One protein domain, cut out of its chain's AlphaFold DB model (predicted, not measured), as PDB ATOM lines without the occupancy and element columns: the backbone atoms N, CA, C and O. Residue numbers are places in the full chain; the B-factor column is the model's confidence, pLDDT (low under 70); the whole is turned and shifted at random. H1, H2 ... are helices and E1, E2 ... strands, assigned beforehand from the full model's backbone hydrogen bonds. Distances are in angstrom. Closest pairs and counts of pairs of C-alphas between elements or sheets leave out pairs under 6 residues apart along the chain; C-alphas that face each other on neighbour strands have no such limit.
ATOM      1  N   GLY A  10     -28.260  42.801 -42.558       93.62
ATOM      2  CA  GLY A  10     -29.550  43.394 -42.920       93.62
ATOM      3  C   GLY A  10     -30.496  42.389 -43.576       93.62
ATOM      4  O   GLY A  10     -31.662  42.310 -43.204       93.62
ATOM      5  N   THR A  11     -29.989  41.552 -44.484       94.50
ATOM      6  CA  THR A  11     -30.793  40.502 -45.124       94.50
ATOM      7  C   THR A  11     -31.282  39.475 -44.105       94.50
ATOM      8  O   THR A  11     -32.473  39.169 -44.073       94.50
ATOM      9  N   ARG A  12     -30.392  38.974 -43.235       92.88
ATOM     10  CA  ARG A  12     -30.774  38.023 -42.179       92.88
ATOM     11  C   ARG A  12     -31.792  38.637 -41.223       92.88
ATOM     12  O   ARG A  12     -32.762  37.973 -40.872       92.88
ATOM     13  N   PHE A  13     -31.603  39.901 -40.844       93.88
ATOM     14  CA  PHE A  13     -32.525  40.643 -39.985       93.88
ATOM     15  C   PHE A  13     -33.928  40.711 -40.592       93.88
ATOM     16  O   PHE A  13     -34.891  40.389 -39.904       93.88
ATOM     17  N   CYS A  14     -34.055  41.081 -41.871       94.81
ATOM     18  CA  CYS A  14     -35.355  41.154 -42.542       94.81
ATOM     19  C   CYS A  14     -36.059  39.793 -42.565       94.81
ATOM     20  O   CYS A  14     -37.233  39.708 -42.220       94.81
ATOM     21  N   VAL A  15     -35.328  38.727 -42.902       94.56
ATOM     22  CA  VAL A  15     -35.863  37.361 -42.887       94.56
ATOM     23  C   VAL A  15     -36.346  36.971 -41.489       94.56
ATOM     24  O   VAL A  15     -37.470  36.505 -41.338       94.56
ATOM     25  N   ALA A  16     -35.517  37.167 -40.462       94.69
ATOM     26  CA  ALA A  16     -35.880  36.823 -39.091       94.69
ATOM     27  C   ALA A  16     -37.076  37.652 -38.602       94.69
ATOM     28  O   ALA A  16     -37.989  37.112 -37.990       94.69
ATOM     29  N   SER A  17     -37.105  38.947 -38.920       95.44
ATOM     30  CA  SER A  17     -38.216  39.838 -38.584       95.44
ATOM     31  C   SER A  17     -39.544  39.380 -39.186       95.44
ATOM     32  O   SER A  17     -40.580  39.542 -38.537       95.44
ATOM     33  N   GLU A  18     -39.518  38.834 -40.404       96.00
ATOM     34  CA  GLU A  18     -40.702  38.295 -41.072       96.00
ATOM     35  C   GLU A  18     -41.130  36.956 -40.465       96.00
ATOM     36  O   GLU A  18     -42.304  36.766 -40.172       96.00
ATOM     37  N   ILE A  19     -40.178  36.059 -40.179       95.06
ATOM     38  CA  ILE A  19     -40.462  34.784 -39.502       95.06
ATOM     39  C   ILE A  19     -41.151  35.026 -38.158       95.06
ATOM     40  O   ILE A  19     -42.164  34.393 -37.881       95.06
ATOM     41  N   LEU A  20     -40.635  35.951 -37.341       96.81
ATOM     42  CA  LEU A  20     -41.222  36.271 -36.036       96.81
ATOM     43  C   LEU A  20     -42.643  36.836 -36.166       96.81
ATOM     44  O   LEU A  20     -43.515  36.465 -35.389       96.81
ATOM     45  N   TRP A  21     -42.883  37.685 -37.170       95.56
ATOM     46  CA  TRP A  21     -44.214  38.233 -37.435       95.56
ATOM     47  C   TRP A  21     -45.210  37.142 -37.831       95.56
ATOM     48  O   TRP A  21     -46.291  37.029 -37.257       95.56
ATOM     49  N   VAL A  22     -44.842  36.317 -38.813       95.88
ATOM     50  CA  VAL A  22     -45.698  35.227 -39.295       95.88
ATOM     51  C   VAL A  22     -45.947  34.207 -38.186       95.88
ATOM     52  O   VAL A  22     -47.048  33.675 -38.079       95.88
ATOM     53  N   TRP A  23     -44.946  33.958 -37.340       97.06
ATOM     54  CA  TRP A  23     -45.077  33.087 -36.182       97.06
ATOM     55  C   TRP A  23     -46.101  33.612 -35.173       97.06
ATOM     56  O   TRP A  23     -47.014  32.881 -34.792       97.06
ATOM     57  N   SER A  24     -45.992  34.879 -34.758       96.00
ATOM     58  CA  SER A  24     -46.895  35.444 -33.749       96.00
ATOM     59  C   SER A  24     -48.341  35.545 -34.251       96.00
ATOM     60  O   SER A  24     -49.282  35.434 -33.463       96.00
ATOM     61  N   GLU A  25     -48.533  35.689 -35.565       95.25
ATOM     62  CA  GLU A  25     -49.843  35.735 -36.220       95.25
ATOM     63  C   GLU A  25     -50.296  34.379 -36.807       95.25
ATOM     64  O   GLU A  25     -51.289  34.353 -37.534       95.25
ATOM     65  N   PHE A  26     -49.634  33.253 -36.494       92.69
ATOM     66  CA  PHE A  26     -49.855  31.961 -37.174       92.69
ATOM     67  C   PHE A  26     -51.324  31.505 -37.184       92.69
ATOM     68  O   PHE A  26     -51.836  31.048 -38.205       92.69
ATOM     69  N   TYR A  27     -52.034  31.678 -36.067       91.56
ATOM     70  CA  TYR A  27     -53.458  31.334 -35.949       91.56
ATOM     71  C   TYR A  27     -54.409  32.479 -36.352       91.56
ATOM     72  O   TYR A  27     -55.630  32.324 -36.311       91.56
ATOM     73  N   GLY A  28     -53.865  33.630 -36.750       92.00
ATOM     74  CA  GLY A  28     -54.578  34.842 -37.136       92.00
ATOM     75  C   GLY A  28     -54.283  36.023 -36.209       92.00
ATOM     76  O   GLY A  28     -54.245  35.879 -34.989       92.00
ATOM     77  N   LYS A  29     -54.161  37.216 -36.803       90.75
ATOM     78  CA  LYS A  29     -53.727  38.455 -36.143       90.75
ATOM     79  C   LYS A  29     -54.429  38.779 -34.820       90.75
ATOM     80  O   LYS A  29     -53.759  38.895 -33.803       90.75
ATOM     81  N   HIS A  30     -55.752  38.959 -34.796       93.19
ATOM     82  CA  HIS A  30     -56.465  39.165 -33.525       93.19
ATOM     83  C   HIS A  30     -57.197  37.891 -33.111       93.19
ATOM     84  O   HIS A  30     -56.900  37.326 -32.065       93.19
ATOM     85  N   LYS A  31     -58.096  37.372 -33.958       91.44
ATOM     86  CA  LYS A  31     -58.940  36.208 -33.628       91.44
ATOM     87  C   LYS A  31     -58.168  34.982 -33.124       91.44
ATOM     88  O   LYS A  31     -58.622  34.321 -32.188       91.44
ATOM     89  N   GLY A  32     -57.026  34.695 -33.743       92.44
ATOM     90  CA  GLY A  32     -56.167  33.566 -33.392       92.44
ATOM     91  C   GLY A  32     -55.165  33.838 -32.283       92.44
ATOM     92  O   GLY A  32     -54.529  32.905 -31.805       92.44
ATOM     93  N   CYS A  33     -55.012  35.093 -31.863       94.94
ATOM     94  CA  CYS A  33     -54.077  35.437 -30.811       94.94
ATOM     95  C   CYS A  33     -54.585  34.903 -29.470       94.94
ATOM     96  O   CYS A  33     -55.741  35.122 -29.088       94.94
ATOM     97  N   LYS A  34     -53.706  34.178 -28.779       95.38
ATOM     98  CA  LYS A  34     -53.992  33.488 -27.523       95.38
ATOM     99  C   LYS A  34     -54.147  34.455 -26.346       95.38
ATOM    100  O   LYS A  34     -54.980  34.222 -25.477       95.38
ATOM    101  N   TYR A  35     -53.376  35.538 -26.331       97.31
ATOM    102  CA  TYR A  35     -53.276  36.452 -25.195       97.31
ATOM    103  C   TYR A  35     -53.845  37.825 -25.526       97.31
ATOM    104  O   TYR A  35     -53.650  38.338 -26.629       97.31
ATOM    105  N   TRP A  36     -54.550  38.414 -24.566       97.44
ATOM    106  CA  TRP A  36     -55.254  39.681 -24.732       97.44
ATOM    107  C   TRP A  36     -55.158  40.521 -23.465       97.44
ATOM    108  O   TRP A  36     -55.314  39.973 -22.374       97.44
ATOM    109  N   SER A  37     -54.976  41.838 -23.583       97.50
ATOM    110  CA  SER A  37     -55.278  42.713 -22.449       97.50
ATOM    111  C   SER A  37     -56.772  42.656 -22.134       97.50
ATOM    112  O   SER A  37     -57.609  42.441 -23.022       97.50
ATOM    113  N   GLU A  38     -57.122  42.837 -20.863       95.75
ATOM    114  CA  GLU A  38     -58.523  42.798 -20.426       95.75
ATOM    115  C   GLU A  38     -59.382  43.826 -21.181       95.75
ATOM    116  O   GLU A  38     -60.490  43.519 -21.632       95.75
ATOM    117  N   GLU A  39     -58.845  45.031 -21.392       94.69
ATOM    118  CA  GLU A  39     -59.540  46.103 -22.102       94.69
ATOM    119  C   GLU A  39     -59.668  45.814 -23.602       94.69
ATOM    120  O   GLU A  39     -60.742  46.014 -24.176       94.69
ATOM    121  N   ALA A  40     -58.619  45.286 -24.248       95.81
ATOM    122  CA  ALA A  40     -58.690  44.893 -25.654       95.81
ATOM    123  C   ALA A  40     -59.763  43.827 -25.891       95.81
ATOM    124  O   ALA A  40     -60.511  43.910 -26.869       95.81
ATOM    125  N   LEU A  41     -59.862  42.849 -24.985       93.50
ATOM    126  CA  LEU A  41     -60.868  41.795 -25.064       93.50
ATOM    127  C   LEU A  41     -62.283  42.359 -24.878       93.50
ATOM    128  O   LEU A  41     -63.194  41.973 -25.609       93.50
ATOM    129  N   ARG A  42     -62.463  43.318 -23.958       91.25
ATOM    130  CA  ARG A  42     -63.751  43.978 -23.690       91.25
ATOM    131  C   ARG A  42     -64.298  44.729 -24.903       91.25
ATOM    132  O   ARG A  42     -65.509  44.733 -25.121       91.25
ATOM    133  N   ILE A  43     -63.429  45.377 -25.678       89.38
ATOM    134  CA  ILE A  43     -63.841  46.176 -26.842       89.38
ATOM    135  C   ILE A  43     -63.869  45.382 -28.150       89.38
ATOM    136  O   ILE A  43     -64.228  45.952 -29.180       89.38
ATOM    137  N   TRP A  44     -63.485  44.101 -28.146       90.56
ATOM    138  CA  TRP A  44     -63.458  43.272 -29.347       90.56
ATOM    139  C   TRP A  44     -64.892  42.905 -29.782       90.56
ATOM    140  O   TRP A  44     -65.535  42.066 -29.152       90.56
ATOM    141  N   PRO A  45     -65.431  43.517 -30.855       72.25
ATOM    142  CA  PRO A  45     -66.873  43.631 -31.034       72.25
ATOM    143  C   PRO A  45     -67.560  42.364 -31.565       72.25
ATOM    144  O   PRO A  45     -68.742  42.189 -31.293       72.25
ATOM    145  N   THR A  46     -66.884  41.479 -32.309       69.25
ATOM    146  CA  THR A  46     -67.580  40.375 -33.020       69.25
ATOM    147  C   THR A  46     -66.695  39.180 -33.401       69.25
ATOM    148  O   THR A  46     -66.992  38.451 -34.341       69.25
ATOM    149  N   GLN A  47     -65.583  38.941 -32.707       69.25
ATOM    150  CA  GLN A  47     -64.603  37.926 -33.119       69.25
ATOM    151  C   GLN A  47     -64.032  38.105 -34.547       69.25
ATOM    152  O   GLN A  47     -63.594  37.132 -35.172       69.25
ATOM    153  N   GLU A  48     -64.038  39.333 -35.082       81.06
ATOM    154  CA  GLU A  48     -63.486  39.612 -36.414       81.06
ATOM    155  C   GLU A  48     -62.010  39.212 -36.504       81.06
ATOM    156  O   GLU A  48     -61.275  39.336 -35.514       81.06
ATOM    157  N   PRO A  49     -61.529  38.830 -37.704       77.56
ATOM    158  CA  PRO A  49     -60.120  38.509 -37.921       77.56
ATOM    159  C   PRO A  49     -59.170  39.633 -37.484       77.56
ATOM    160  O   PRO A  49     -58.104  39.361 -36.925       77.56
ATOM    161  N   SER A  50     -59.570  40.893 -37.710       80.75
ATOM    162  CA  SER A  50     -58.857  42.090 -37.260       80.75
ATOM    163  C   SER A  50     -59.828  43.241 -36.986       80.75
ATOM    164  O   SER A  50     -60.883  43.325 -37.610       80.75
ATOM    165  N   VAL A  51     -59.473  44.137 -36.064       86.19
ATOM    166  CA  VAL A  51     -60.343  45.232 -35.610       86.19
ATOM    167  C   VAL A  51     -59.526  46.502 -35.462       86.19
ATOM    168  O   VAL A  51     -58.417  46.489 -34.927       86.19
ATOM    169  N   LYS A  52     -60.071  47.618 -35.949       87.12
ATOM    170  CA  LYS A  52     -59.432  48.929 -35.844       87.12
ATOM    171  C   LYS A  52     -59.399  49.373 -34.381       87.12
ATOM    172  O   LYS A  52     -60.417  49.335 -33.706       87.12
ATOM    173  N   GLY A  53     -58.244  49.851 -33.924       91.06
ATOM    174  CA  GLY A  53     -58.057  50.291 -32.532       91.06
ATOM    175  C   GLY A  53     -57.394  49.246 -31.634       91.06
ATOM    176  O   GLY A  53     -56.956  49.600 -30.544       91.06
ATOM    177  N   LEU A  54     -57.243  48.017 -32.134       95.56
ATOM    178  CA  LEU A  54     -56.434  46.969 -31.526       95.56
ATOM    179  C   LEU A  54     -55.091  46.829 -32.250       95.56
ATOM    180  O   LEU A  54     -54.983  47.126 -33.446       95.56
ATOM    181  N   VAL A  55     -54.084  46.386 -31.509       96.25
ATOM    182  CA  VAL A  55     -52.709  46.167 -31.956       96.25
ATOM    183  C   VAL A  55     -52.328  44.728 -31.625       96.25
ATOM    184  O   VAL A  55     -52.548  44.277 -30.507       96.25
ATOM    185  N   HIS A  56     -51.759  44.017 -32.600       96.88
ATOM    186  CA  HIS A  56     -51.045  42.768 -32.346       96.88
ATOM    187  C   HIS A  56     -49.611  43.126 -31.959       96.88
ATOM    188  O   HIS A  56     -48.805  43.518 -32.807       96.88
ATOM    189  N   GLU A  57     -49.333  43.061 -30.669       97.25
ATOM    190  CA  GLU A  57     -48.073  43.450 -30.054       97.25
ATOM    191  C   GLU A  57     -47.204  42.208 -29.836       97.25
ATOM    192  O   GLU A  57     -47.712  41.112 -29.601       97.25
ATOM    193  N   HIS A  58     -45.886  42.356 -29.969       97.69
ATOM    194  CA  HIS A  58     -44.953  41.272 -29.667       97.69
ATOM    195  C   HIS A  58     -44.467  41.436 -28.236       97.69
ATOM    196  O   HIS A  58     -43.662  42.330 -27.998       97.69
ATOM    197  N   LEU A  59     -44.864  40.538 -27.333       97.12
ATOM    198  CA  LEU A  59     -44.612  40.634 -25.892       97.12
ATOM    199  C   LEU A  59     -43.134  40.876 -25.533       97.12
ATOM    200  O   LEU A  59     -42.834  41.630 -24.603       97.12
ATOM    201  N   ILE A  60     -42.212  40.321 -26.320       98.19
ATOM    202  CA  ILE A  60     -40.816  40.760 -26.372       98.19
ATOM    203  C   ILE A  60     -40.595  41.480 -27.710       98.19
ATOM    204  O   ILE A  60     -40.894  40.896 -28.759       98.19
ATOM    205  N   PRO A  61     -40.007  42.695 -27.734       97.88
ATOM    206  CA  PRO A  61     -39.802  43.432 -28.973       97.88
ATOM    207  C   PRO A  61     -39.023  42.605 -29.998       97.88
ATOM    208  O   PRO A  61     -37.968  42.045 -29.687       97.88
ATOM    209  N   ARG A  62     -39.474  42.590 -31.259       96.69
ATOM    210  CA  ARG A  62     -38.836  41.792 -32.327       96.69
ATOM    211  C   ARG A  62     -37.329  42.014 -32.440       96.69
ATOM    212  O   ARG A  62     -36.591  41.064 -32.661       96.69
ATOM    213  N   LYS A  63     -36.845  43.246 -32.253       96.19
ATOM    214  CA  LYS A  63     -35.404  43.548 -32.292       96.19
ATOM    215  C   LYS A  63     -34.620  42.776 -31.220       96.19
ATOM    216  O   LYS A  63     -33.521  42.304 -31.504       96.19
ATOM    217  N   VAL A  64     -35.193  42.621 -30.025       97.94
ATOM    218  CA  VAL A  64     -34.623  41.823 -28.930       97.94
ATOM    219  C   VAL A  64     -34.656  40.341 -29.300       97.94
ATOM    220  O   VAL A  64     -33.632  39.670 -29.202       97.94
ATOM    221  N   LEU A  65     -35.782  39.842 -29.824       97.75
ATOM    222  CA  LEU A  65     -35.901  38.451 -30.279       97.75
ATOM    223  C   LEU A  65     -34.885  38.101 -31.376       97.75
ATOM    224  O   LEU A  65     -34.229  37.071 -31.283       97.75
ATOM    225  N   ILE A  66     -34.702  38.965 -32.378       96.69
ATOM    226  CA  ILE A  66     -33.720  38.762 -33.457       96.69
ATOM    227  C   ILE A  66     -32.298  38.732 -32.894       96.69
ATOM    228  O   ILE A  66     -31.494  37.890 -33.294       96.69
ATOM    229  N   HIS A  67     -31.978  39.624 -31.951       95.69
ATOM    230  CA  HIS A  67     -30.670  39.622 -31.301       95.69
ATOM    231  C   HIS A  67     -30.410  38.302 -30.565       95.69
ATOM    232  O   HIS A  67     -29.357  37.697 -30.772       95.69
ATOM    233  N   LYS A  68     -31.377  37.823 -29.775       95.81
ATOM    234  CA  LYS A  68     -31.279  36.534 -29.078       95.81
ATOM    235  C   LYS A  68     -31.154  35.374 -30.065       95.81
ATOM    236  O   LYS A  68     -30.260  34.548 -29.928       95.81
ATOM    237  N   LEU A  69     -31.987  35.349 -31.105       95.12
ATOM    238  CA  LEU A  69     -31.973  34.302 -32.127       95.12
ATOM    239  C   LEU A  69     -30.612  34.190 -32.831       95.12
ATOM    240  O   LEU A  69     -30.168  33.089 -33.129       95.12
ATOM    241  N   PHE A  70     -29.941  35.312 -33.102       93.69
ATOM    242  CA  PHE A  70     -28.660  35.296 -33.818       93.69
ATOM    243  C   PHE A  70     -27.455  34.970 -32.936       93.69
ATOM    244  O   PHE A  70     -26.465  34.450 -33.459       93.69
ATOM    245  N   ASN A  71     -27.513  35.304 -31.644       93.12
ATOM    246  CA  ASN A  71     -26.340  35.275 -30.766       93.12
ATOM    247  C   ASN A  71     -26.425  34.239 -29.638       93.12
ATOM    248  O   ASN A  71     -25.387  33.813 -29.144       93.12
ATOM    249  N   GLU A  72     -27.628  33.841 -29.224       94.31
ATOM    250  CA  GLU A  72     -27.845  33.029 -28.017       94.31
ATOM    251  C   GLU A  72     -28.500  31.677 -28.312       94.31
ATOM    252  O   GLU A  72     -28.337  30.736 -27.539       94.31
ATOM    253  N   VAL A  73     -29.252  31.567 -29.409       93.94
ATOM    254  CA  VAL A  73     -29.966  30.335 -29.763       93.94
ATOM    255  C   VAL A  73     -29.060  29.433 -30.596       93.94
ATOM    256  O   VAL A  73     -28.482  29.845 -31.604       93.94
ATOM    257  N   GLU A  74     -28.941  28.178 -30.171       92.62
ATOM    258  CA  GLU A  74     -28.248  27.149 -30.936       92.62
ATOM    259  C   GLU A  74     -28.931  26.935 -32.293       92.62
ATOM    260  O   GLU A  74     -30.157  26.961 -32.407       92.62
ATOM    261  N   ARG A  75     -28.126  26.709 -33.337       88.00
ATOM    262  CA  ARG A  75     -28.576  26.528 -34.726       88.00
ATOM    263  C   ARG A  75     -29.148  25.131 -34.966       88.00
ATOM    264  O   ARG A  75     -28.736  24.420 -35.876       88.00
ATOM    265  N   ASP A  76     -30.105  24.764 -34.136       92.69
ATOM    266  CA  ASP A  76     -30.844  23.519 -34.180       92.69
ATOM    267  C   ASP A  76     -32.341  23.820 -34.326       92.69
ATOM    268  O   ASP A  76     -32.875  24.749 -33.714       92.69
ATOM    269  N   GLN A  77     -33.030  23.043 -35.162       91.62
ATOM    270  CA  GLN A  77     -34.441  23.278 -35.462       91.62
ATOM    271  C   GLN A  77     -35.311  23.172 -34.204       91.62
ATOM    272  O   GLN A  77     -36.240  23.964 -34.037       91.62
ATOM    273  N   HIS A  78     -35.019  22.213 -33.324       95.25
ATOM    274  CA  HIS A  78     -35.773  22.025 -32.093       95.25
ATOM    275  C   HIS A  78     -35.508  23.175 -31.115       95.25
ATOM    276  O   HIS A  78     -36.460  23.732 -30.574       95.25
ATOM    277  N   LYS A  79     -34.257  23.630 -30.980       95.88
ATOM    278  CA  LYS A  79     -33.910  24.796 -30.146       95.88
ATOM    279  C   LYS A  79     -34.545  26.097 -30.627       95.88
ATOM    280  O   LYS A  79     -34.992  26.904 -29.813       95.88
ATOM    281  N   ILE A  80     -34.638  26.293 -31.939       95.25
ATOM    282  CA  ILE A  80     -35.330  27.452 -32.516       95.25
ATOM    283  C   ILE A  80     -36.832  27.365 -32.261       95.25
ATOM    284  O   ILE A  80     -37.433  28.365 -31.879       95.25
ATOM    285  N   TYR A  81     -37.433  26.187 -32.419       95.88
ATOM    286  CA  TYR A  81     -38.844  25.982 -32.103       95.88
ATOM    287  C   TYR A  81     -39.144  26.278 -30.622       95.88
ATOM    288  O   TYR A  81     -40.041  27.065 -30.334       95.88
ATOM    289  N   GLU A  82     -38.346  25.740 -29.690       97.00
ATOM    290  CA  GLU A  82     -38.466  26.027 -28.249       97.00
ATOM    291  C   GLU A  82     -38.358  27.533 -27.953       97.00
ATOM    292  O   GLU A  82     -39.118  28.073 -27.148       97.00
ATOM    293  N   PHE A  83     -37.430  28.230 -28.619       96.94
ATOM    294  CA  PHE A  83     -37.278  29.679 -28.495       96.94
ATOM    295  C   PHE A  83     -38.521  30.435 -28.983       96.94
ATOM    296  O   PHE A  83     -38.992  31.344 -28.296       96.94
ATOM    297  N   LEU A  84     -39.050  30.075 -30.155       96.94
ATOM    298  CA  LEU A  84     -40.212  30.737 -30.745       96.94
ATOM    299  C   LEU A  84     -41.472  30.525 -29.894       96.94
ATOM    300  O   LEU A  84     -42.160  31.498 -29.596       96.94
ATOM    301  N   GLU A  85     -41.726  29.298 -29.436       96.12
ATOM    302  CA  GLU A  85     -42.839  28.981 -28.527       96.12
ATOM    303  C   GLU A  85     -42.743  29.760 -27.207       96.12
ATOM    304  O   GLU A  85     -43.737  30.301 -26.725       96.12
ATOM    305  N   LYS A  86     -41.541  29.848 -26.618       96.31
ATOM    306  CA  LYS A  86     -41.351  30.487 -25.307       96.31
ATOM    307  C   LYS A  86     -41.377  32.015 -25.362       96.31
ATOM    308  O   LYS A  86     -41.839  32.644 -24.412       96.31
ATOM    309  N   PHE A  87     -40.819  32.620 -26.409       97.75
ATOM    310  CA  PHE A  87     -40.512  34.055 -26.415       97.75
ATOM    311  C   PHE A  87     -41.196  34.848 -27.534       97.75
ATOM    312  O   PHE A  87     -41.424  36.046 -27.361       97.75
ATOM    313  N   CYS A  88     -41.546  34.229 -28.666       97.75
ATOM    314  CA  CYS A  88     -42.201  34.914 -29.786       97.75
ATOM    315  C   CYS A  88     -43.726  34.960 -29.595       97.75
ATOM    316  O   CYS A  88     -44.499  34.469 -30.419       97.75
ATOM    317  N   ILE A  89     -44.152  35.548 -28.480       97.38
ATOM    318  CA  ILE A  89     -45.550  35.600 -28.057       97.38
ATOM    319  C   ILE A  89     -46.209  36.869 -28.605       97.38
ATOM    320  O   ILE A  89     -45.746  37.982 -28.348       97.38
ATOM    321  N   GLY A  90     -47.307  36.693 -29.341       97.56
ATOM    322  CA  GLY A  90     -48.212  37.780 -29.707       97.56
ATOM    323  C   GLY A  90     -49.245  38.038 -28.609       97.56
ATOM    324  O   GLY A  90     -49.764  37.086 -28.020       97.56
ATOM    325  N   VAL A  91     -49.566  39.308 -28.366       97.88
ATOM    326  CA  VAL A  91     -50.649  39.738 -27.469       97.88
ATOM    327  C   VAL A  91     -51.478  40.809 -28.162       97.88
ATOM    328  O   VAL A  91     -50.933  41.713 -28.792       97.88
ATOM    329  N   VAL A  92     -52.802  40.733 -28.050       97.62
ATOM    330  CA  VAL A  92     -53.665  41.819 -28.518       97.62
ATOM    331  C   VAL A  92     -53.866  42.836 -27.407       97.62
ATOM    332  O   VAL A  92     -54.374  42.511 -26.336       97.62
ATOM    333  N   VAL A  93     -53.505  44.078 -27.700       98.00
ATOM    334  CA  VAL A  93     -53.659  45.228 -26.806       98.00
ATOM    335  C   VAL A  93     -54.422  46.340 -27.523       98.00
ATOM    336  O   VAL A  93     -54.607  46.328 -28.744       98.00
ATOM    337  N   THR A  94     -54.894  47.326 -26.777       97.38
ATOM    338  CA  THR A  94     -55.442  48.558 -27.339       97.38
ATOM    339  C   THR A  94     -54.323  49.483 -27.814       97.38
ATOM    340  O   THR A  94     -53.187  49.425 -27.348       97.38
ATOM    341  N   LYS A  95     -54.654  50.422 -28.705       96.88
ATOM    342  CA  LYS A  95     -53.717  51.495 -29.085       96.88
ATOM    343  C   LYS A  95     -53.231  52.346 -27.907       96.88
ATOM    344  O   LYS A  95     -52.139  52.893 -27.985       96.88
ATOM    345  N   ALA A  96     -54.047  52.512 -26.866       97.19
ATOM    346  CA  ALA A  96     -53.659  53.290 -25.694       97.19
ATOM    347  C   ALA A  96     -52.601  52.552 -24.859       97.19
ATOM    348  O   ALA A  96     -51.647  53.168 -24.401       97.19
ATOM    349  N   GLU A  97     -52.733  51.233 -24.723       98.12
ATOM    350  CA  GLU A  97     -51.760  50.384 -24.023       98.12
ATOM    351  C   GLU A  97     -50.446  50.255 -24.811       98.12
ATOM    352  O   GLU A  97     -49.369  50.374 -24.232       98.12
ATOM    353  N   ASP A  98     -50.519  50.110 -26.140       98.06
ATOM    354  CA  ASP A  98     -49.341  50.169 -27.025       98.06
ATOM    355  C   ASP A  98     -48.603  51.516 -26.892       98.06
ATOM    356  O   ASP A  98     -47.375  51.566 -26.780       98.06
ATOM    357  N   GLN A  99     -49.350  52.623 -26.807       97.88
ATOM    358  CA  GLN A  99     -48.772  53.940 -26.550       97.88
ATOM    359  C   GLN A  99     -48.154  54.038 -25.147       97.88
ATOM    360  O   GLN A  99     -47.086  54.628 -25.018       97.88
ATOM    361  N   ALA A 100     -48.746  53.428 -24.118       98.12
ATOM    362  CA  ALA A 100     -48.177  53.423 -22.768       98.12
ATOM    363  C   ALA A 100     -46.805  52.722 -22.718       98.12
ATOM    364  O   ALA A 100     -45.881  53.220 -22.073       98.12
ATOM    365  N   LEU A 101     -46.624  51.622 -23.464       98.00
ATOM    366  CA  LEU A 101     -45.306  50.992 -23.640       98.00
ATOM    367  C   LEU A 101     -44.307  51.940 -24.310       98.00
ATOM    368  O   LEU A 101     -43.131  51.971 -23.944       98.00
ATOM    369  N   ASN A 102     -44.753  52.706 -25.305       97.56
ATOM    370  CA  ASN A 102     -43.914  53.684 -25.987       97.56
ATOM    371  C   ASN A 102     -43.523  54.856 -25.076       97.56
ATOM    372  O   ASN A 102     -42.352  55.225 -25.040       97.56
ATOM    373  N   ASP A 103     -44.466  55.382 -24.299       98.06
ATOM    374  CA  ASP A 103     -44.235  56.474 -23.351       98.06
ATOM    375  C   ASP A 103     -43.276  56.053 -22.224       98.06
ATOM    376  O   ASP A 103     -42.454  56.852 -21.776       98.06
ATOM    377  N   ALA A 104     -43.304  54.774 -21.832       97.38
ATOM    378  CA  ALA A 104     -42.338  54.169 -20.913       97.38
ATOM    379  C   ALA A 104     -40.966  53.860 -21.560       97.38
ATOM    380  O   ALA A 104     -40.042  53.410 -20.884       97.38
ATOM    381  N   GLY A 105     -40.805  54.065 -22.873       97.62
ATOM    382  CA  GLY A 105     -39.574  53.737 -23.603       97.62
ATOM    383  C   GLY A 105     -39.330  52.231 -23.783       97.62
ATOM    384  O   GLY A 105     -38.194  51.812 -24.013       97.62
ATOM    385  N   LEU A 106     -40.383  51.413 -23.684       97.75
ATOM    386  CA  LEU A 106     -40.365  49.946 -23.752       97.75
ATOM    387  C   LEU A 106     -40.893  49.395 -25.092       97.75
ATOM    388  O   LEU A 106     -41.045  48.185 -25.269       97.75
ATOM    389  N   ASN A 107     -41.140  50.255 -26.083       95.19
ATOM    390  CA  ASN A 107     -41.593  49.841 -27.422       95.19
ATOM    391  C   ASN A 107     -40.566  48.985 -28.191       95.19
ATOM    392  O   ASN A 107     -40.913  48.260 -29.120       95.19
ATOM    393  N   SER A 108     -39.282  49.101 -27.849       95.56
ATOM    394  CA  SER A 108     -38.179  48.507 -28.615       95.56
ATOM    395  C   SER A 108     -37.100  47.840 -27.759       95.56
ATOM    396  O   SER A 108     -36.136  47.299 -28.310       95.56
ATOM    397  N   LYS A 109     -37.275  47.836 -26.433       97.31
ATOM    398  CA  LYS A 109     -36.384  47.191 -25.463       97.31
ATOM    399  C   LYS A 109     -37.169  46.560 -24.313       97.31
ATOM    400  O   LYS A 109     -38.321  46.912 -24.086       97.31
ATOM    401  N   MET A 110     -36.524  45.640 -23.606       98.12
ATOM    402  CA  MET A 110     -37.005  45.118 -22.325       98.12
ATOM    403  C   MET A 110     -36.602  46.070 -21.181       98.12
ATOM    404  O   MET A 110     -35.735  46.920 -21.411       98.12
ATOM    405  N   PRO A 111     -37.212  45.957 -19.984       97.81
ATOM    406  CA  PRO A 111     -36.776  46.695 -18.801       97.81
ATOM    407  C   PRO A 111     -35.304  46.420 -18.477       97.81
ATOM    408  O   PRO A 111     -34.768  45.364 -18.822       97.81
ATOM    409  N   ASP A 112     -34.643  47.376 -17.828       95.81
ATOM    410  CA  ASP A 112     -33.195  47.313 -17.600       95.81
ATOM    411  C   ASP A 112     -32.802  46.187 -16.611       95.81
ATOM    412  O   ASP A 112     -31.685  45.676 -16.668       95.81
ATOM    413  N   ASP A 113     -33.726  45.757 -15.749       95.25
ATOM    414  CA  ASP A 113     -33.582  44.655 -14.788       95.25
ATOM    415  C   ASP A 113     -34.111  43.303 -15.315       95.25
ATOM    416  O   ASP A 113     -34.199  42.320 -14.571       95.25
ATOM    417  N   TRP A 114     -34.438  43.219 -16.610       97.00
ATOM    418  CA  TRP A 114     -34.982  42.005 -17.205       97.00
ATOM    419  C   TRP A 114     -34.012  40.819 -17.104       97.00
ATOM    420  O   TRP A 114     -32.916  40.815 -17.662       97.00
ATOM    421  N   ASN A 115     -34.465  39.740 -16.464       93.88
ATOM    422  CA  ASN A 115     -33.681  38.525 -16.211       93.88
ATOM    423  C   ASN A 115     -33.459  37.623 -17.445       93.88
ATOM    424  O   ASN A 115     -32.970  36.499 -17.305       93.88
ATOM    425  N   ASN A 116     -33.847  38.076 -18.639       93.25
ATOM    426  CA  ASN A 116     -33.755  37.332 -19.898       93.25
ATOM    427  C   ASN A 116     -34.585  36.023 -19.937       93.25
ATOM    428  O   ASN A 116     -34.345  35.160 -20.786       93.25
ATOM    429  N   GLN A 117     -35.537  35.851 -19.010       93.56
ATOM    430  CA  GLN A 117     -36.368  34.647 -18.865       93.56
ATOM    431  C   GLN A 117     -37.865  34.945 -18.855       93.56
ATOM    432  O   GLN A 117     -38.611  34.188 -19.473       93.56
ATOM    433  N   ASP A 118     -38.298  35.999 -18.163       95.62
ATOM    434  CA  ASP A 118     -39.714  36.340 -18.031       95.62
ATOM    435  C   ASP A 118     -40.192  37.188 -19.220       95.62
ATOM    436  O   ASP A 118     -39.828  38.363 -19.309       95.62
ATOM    437  N   PRO A 119     -40.995  36.652 -20.154       96.62
ATOM    438  CA  PRO A 119     -41.453  37.439 -21.290       96.62
ATOM    439  C   PRO A 119     -42.379  38.592 -20.872       96.62
ATOM    440  O   PRO A 119     -42.466  39.579 -21.596       96.62
ATOM    441  N   TRP A 120     -43.016  38.525 -19.700       97.12
ATOM    442  CA  TRP A 120     -44.033  39.484 -19.265       97.12
ATOM    443  C   TRP A 120     -43.477  40.770 -18.648       97.12
ATOM    444  O   TRP A 120     -44.247  41.690 -18.377       97.12
ATOM    445  N   ALA A 121     -42.156  40.887 -18.488       97.56
ATOM    446  CA  ALA A 121     -41.529  41.966 -17.726       97.56
ATOM    447  C   ALA A 121     -41.950  43.385 -18.159       97.56
ATOM    448  O   ALA A 121     -42.186  44.239 -17.308       97.56
ATOM    449  N   ARG A 122     -42.116  43.650 -19.467       97.75
ATOM    450  CA  ARG A 122     -42.589  44.970 -19.944       97.75
ATOM    451  C   ARG A 122     -43.989  45.303 -19.448       97.75
ATOM    452  O   ARG A 122     -44.278  46.460 -19.180       97.75
ATOM    453  N   TYR A 123     -44.858  44.303 -19.372       97.69
ATOM    454  CA  TYR A 123     -46.247  44.492 -18.972       97.69
ATOM    455  C   TYR A 123     -46.349  44.638 -17.458       97.69
ATOM    456  O   TYR A 123     -47.107  45.480 -16.990       97.69
ATOM    457  N   THR A 124     -45.529  43.902 -16.702       96.75
ATOM    458  CA  THR A 124     -45.368  44.114 -15.259       96.75
ATOM    459  C   THR A 124     -44.920  45.543 -14.947       96.75
ATOM    460  O   THR A 124     -45.522  46.175 -14.084       96.75
ATOM    461  N   GLU A 125     -43.944  46.076 -15.690       96.62
ATOM    462  CA  GLU A 125     -43.418  47.438 -15.506       96.62
ATOM    463  C   GLU A 125     -44.496  48.522 -15.676       96.62
ATOM    464  O   GLU A 125     -44.534  49.490 -14.920       96.62
ATOM    465  N   ILE A 126     -45.415  48.350 -16.635       96.75
ATOM    466  CA  ILE A 126     -46.493  49.322 -16.896       96.75
ATOM    467  C   ILE A 126     -47.836  48.963 -16.236       96.75
ATOM    468  O   ILE A 126     -48.827  49.657 -16.456       96.75
ATOM    469  N   GLY A 127     -47.894  47.883 -15.450       96.81
ATOM    470  CA  GLY A 127     -49.119  47.421 -14.792       96.81
ATOM    471  C   GLY A 127     -50.216  46.934 -15.749       96.81
ATOM    472  O   GLY A 127     -51.398  47.106 -15.458       96.81
ATOM    473  N   LEU A 128     -49.847  46.352 -16.895       96.88
ATOM    474  CA  LEU A 128     -50.789  45.850 -17.897       96.88
ATOM    475  C   LEU A 128     -51.220  44.406 -17.589       96.88
ATOM    476  O   LEU A 128     -50.404  43.484 -17.616       96.88
ATOM    477  N   SER A 129     -52.518  44.205 -17.356       95.62
ATOM    478  CA  SER A 129     -53.115  42.883 -17.121       95.62
ATOM    479  C   SER A 129     -53.471  42.177 -18.428       95.62
ATOM    480  O   SER A 129     -54.121  42.755 -19.301       95.62
ATOM    481  N   VAL A 130     -53.090  40.901 -18.537       96.81
ATOM    482  CA  VAL A 130     -53.351  40.046 -19.702       96.81
ATOM    483  C   VAL A 130     -54.035  38.755 -19.282       96.81
ATOM    484  O   VAL A 130     -53.692  38.153 -18.268       96.81
ATOM    485  N   VAL A 131     -54.974  38.309 -20.111       96.06
ATOM    486  CA  VAL A 131     -55.694  37.047 -19.968       96.06
ATOM    487  C   VAL A 131     -55.441  36.133 -21.164       96.06
ATOM    488  O   VAL A 131     -55.173  36.578 -22.284       96.06
ATOM    489  N   GLU A 132     -55.543  34.829 -20.925       95.38
ATOM    490  CA  GLU A 132     -55.621  33.831 -21.987       95.38
ATOM    491  C   GLU A 132     -57.063  33.759 -22.502       95.38
ATOM    492  O   GLU A 132     -58.001  33.515 -21.741       95.38
ATOM    493  N   LYS A 133     -57.246  33.990 -23.804       89.00
ATOM    494  CA  LYS A 133     -58.545  33.923 -24.469       89.00
ATOM    495  C   LYS A 133     -58.898  32.461 -24.753       89.00
ATOM    496  O   LYS A 133     -58.432  31.911 -25.754       89.00
TER     497      LYS A 133
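AT A GLANCE: This is residues 10 to 133 of the 134 residues of an uncharacterized protein of uncultured Thiotrichaceae bacterium (UniProt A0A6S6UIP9). A small twisted sheet of four short strands fills one half of this domain, and three helices, H1, H3 and H4, gather at the other half, with H2 at the far end beyond the sheet. H5 stands up from the sheet, and a long link, residues 104 to 120, leads from it to H6. The printed part has 124 residues, in the order H1 E1 H2 E2 H3 H4 E3 H5 H6 E4; the sheet, mixed, runs E2 E3 E1 E4, and the class is mixed, helices and strands. The whole is compact, with a radius of gyration of the C-alphas of 14.4 A and spans of 42 by 31 by 25 A.

HOW THE PARTS SIT: Start with H1, residues 10 to 24, which touches H3, residues 62 to 71, opposite ways at a steep tilt of 63 degrees; their closest C-alphas, of Ala 16 and Ile 66, are 6.3 A apart. H3 and H4, residues 77 to 87, form a helical hairpin that only just touches, with 3 pairs of C-alphas within 8 A, the closest Leu 65 and Phe 87 at 7.5 A. Now look at the sheet: E1, residues 35 to 37, is the parallel neighbour of E3, residues 90 to 94, with N 37 and O 92 2.9 A apart, within hydrogen-bond range. E2, residues 54 to 58, is antiparallel to E3, with N 55 and O 93 at 2.8 A. E4, residues 130 to 132, is antiparallel to E1, with N 131 and O 36 at 2.8 A. H1 only grazes the sheet with residues 20 to 24. H2, residues 38 to 42, is on the sheet but over none of its strands, and its height over the sheet is 4.4 A, only just above the sheet's level. H5, residues 95 to 103, is on the opposite face, at a height over the sheet of 9.6 A. H5 and H6, residues 121 to 126, only just touch, with 3 pairs of C-alphas within 8 A, about perpendicular at 81 degrees; the closest C-alphas, of Leu 101 and Ile 126, are 7.0 A apart. In the six helices each O i to N i+4 pair is within hydrogen-bond range.

IN THESE COORDINATES: Find C-alpha 10 at (-29.550, 43.394, -42.920); from there H1 runs 21.2 A to C-alpha 24. H3 spans 14.2 A, H4 15.3 A, E2 13.0 A, E3 13.2 A and H5 12.1 A. E4 ends at C-alpha 132, (-55.621, 33.831, -21.987).

THE WHOLE: The C-alphas farthest apart, of Pro 45 and Arg 75, are 42.1 A apart. The printed part has no cut; its long links are H2 to E2 and H5 to H6. The model's mean pLDDT over the printed part is 94.5, with residues 46 to 47 under 70.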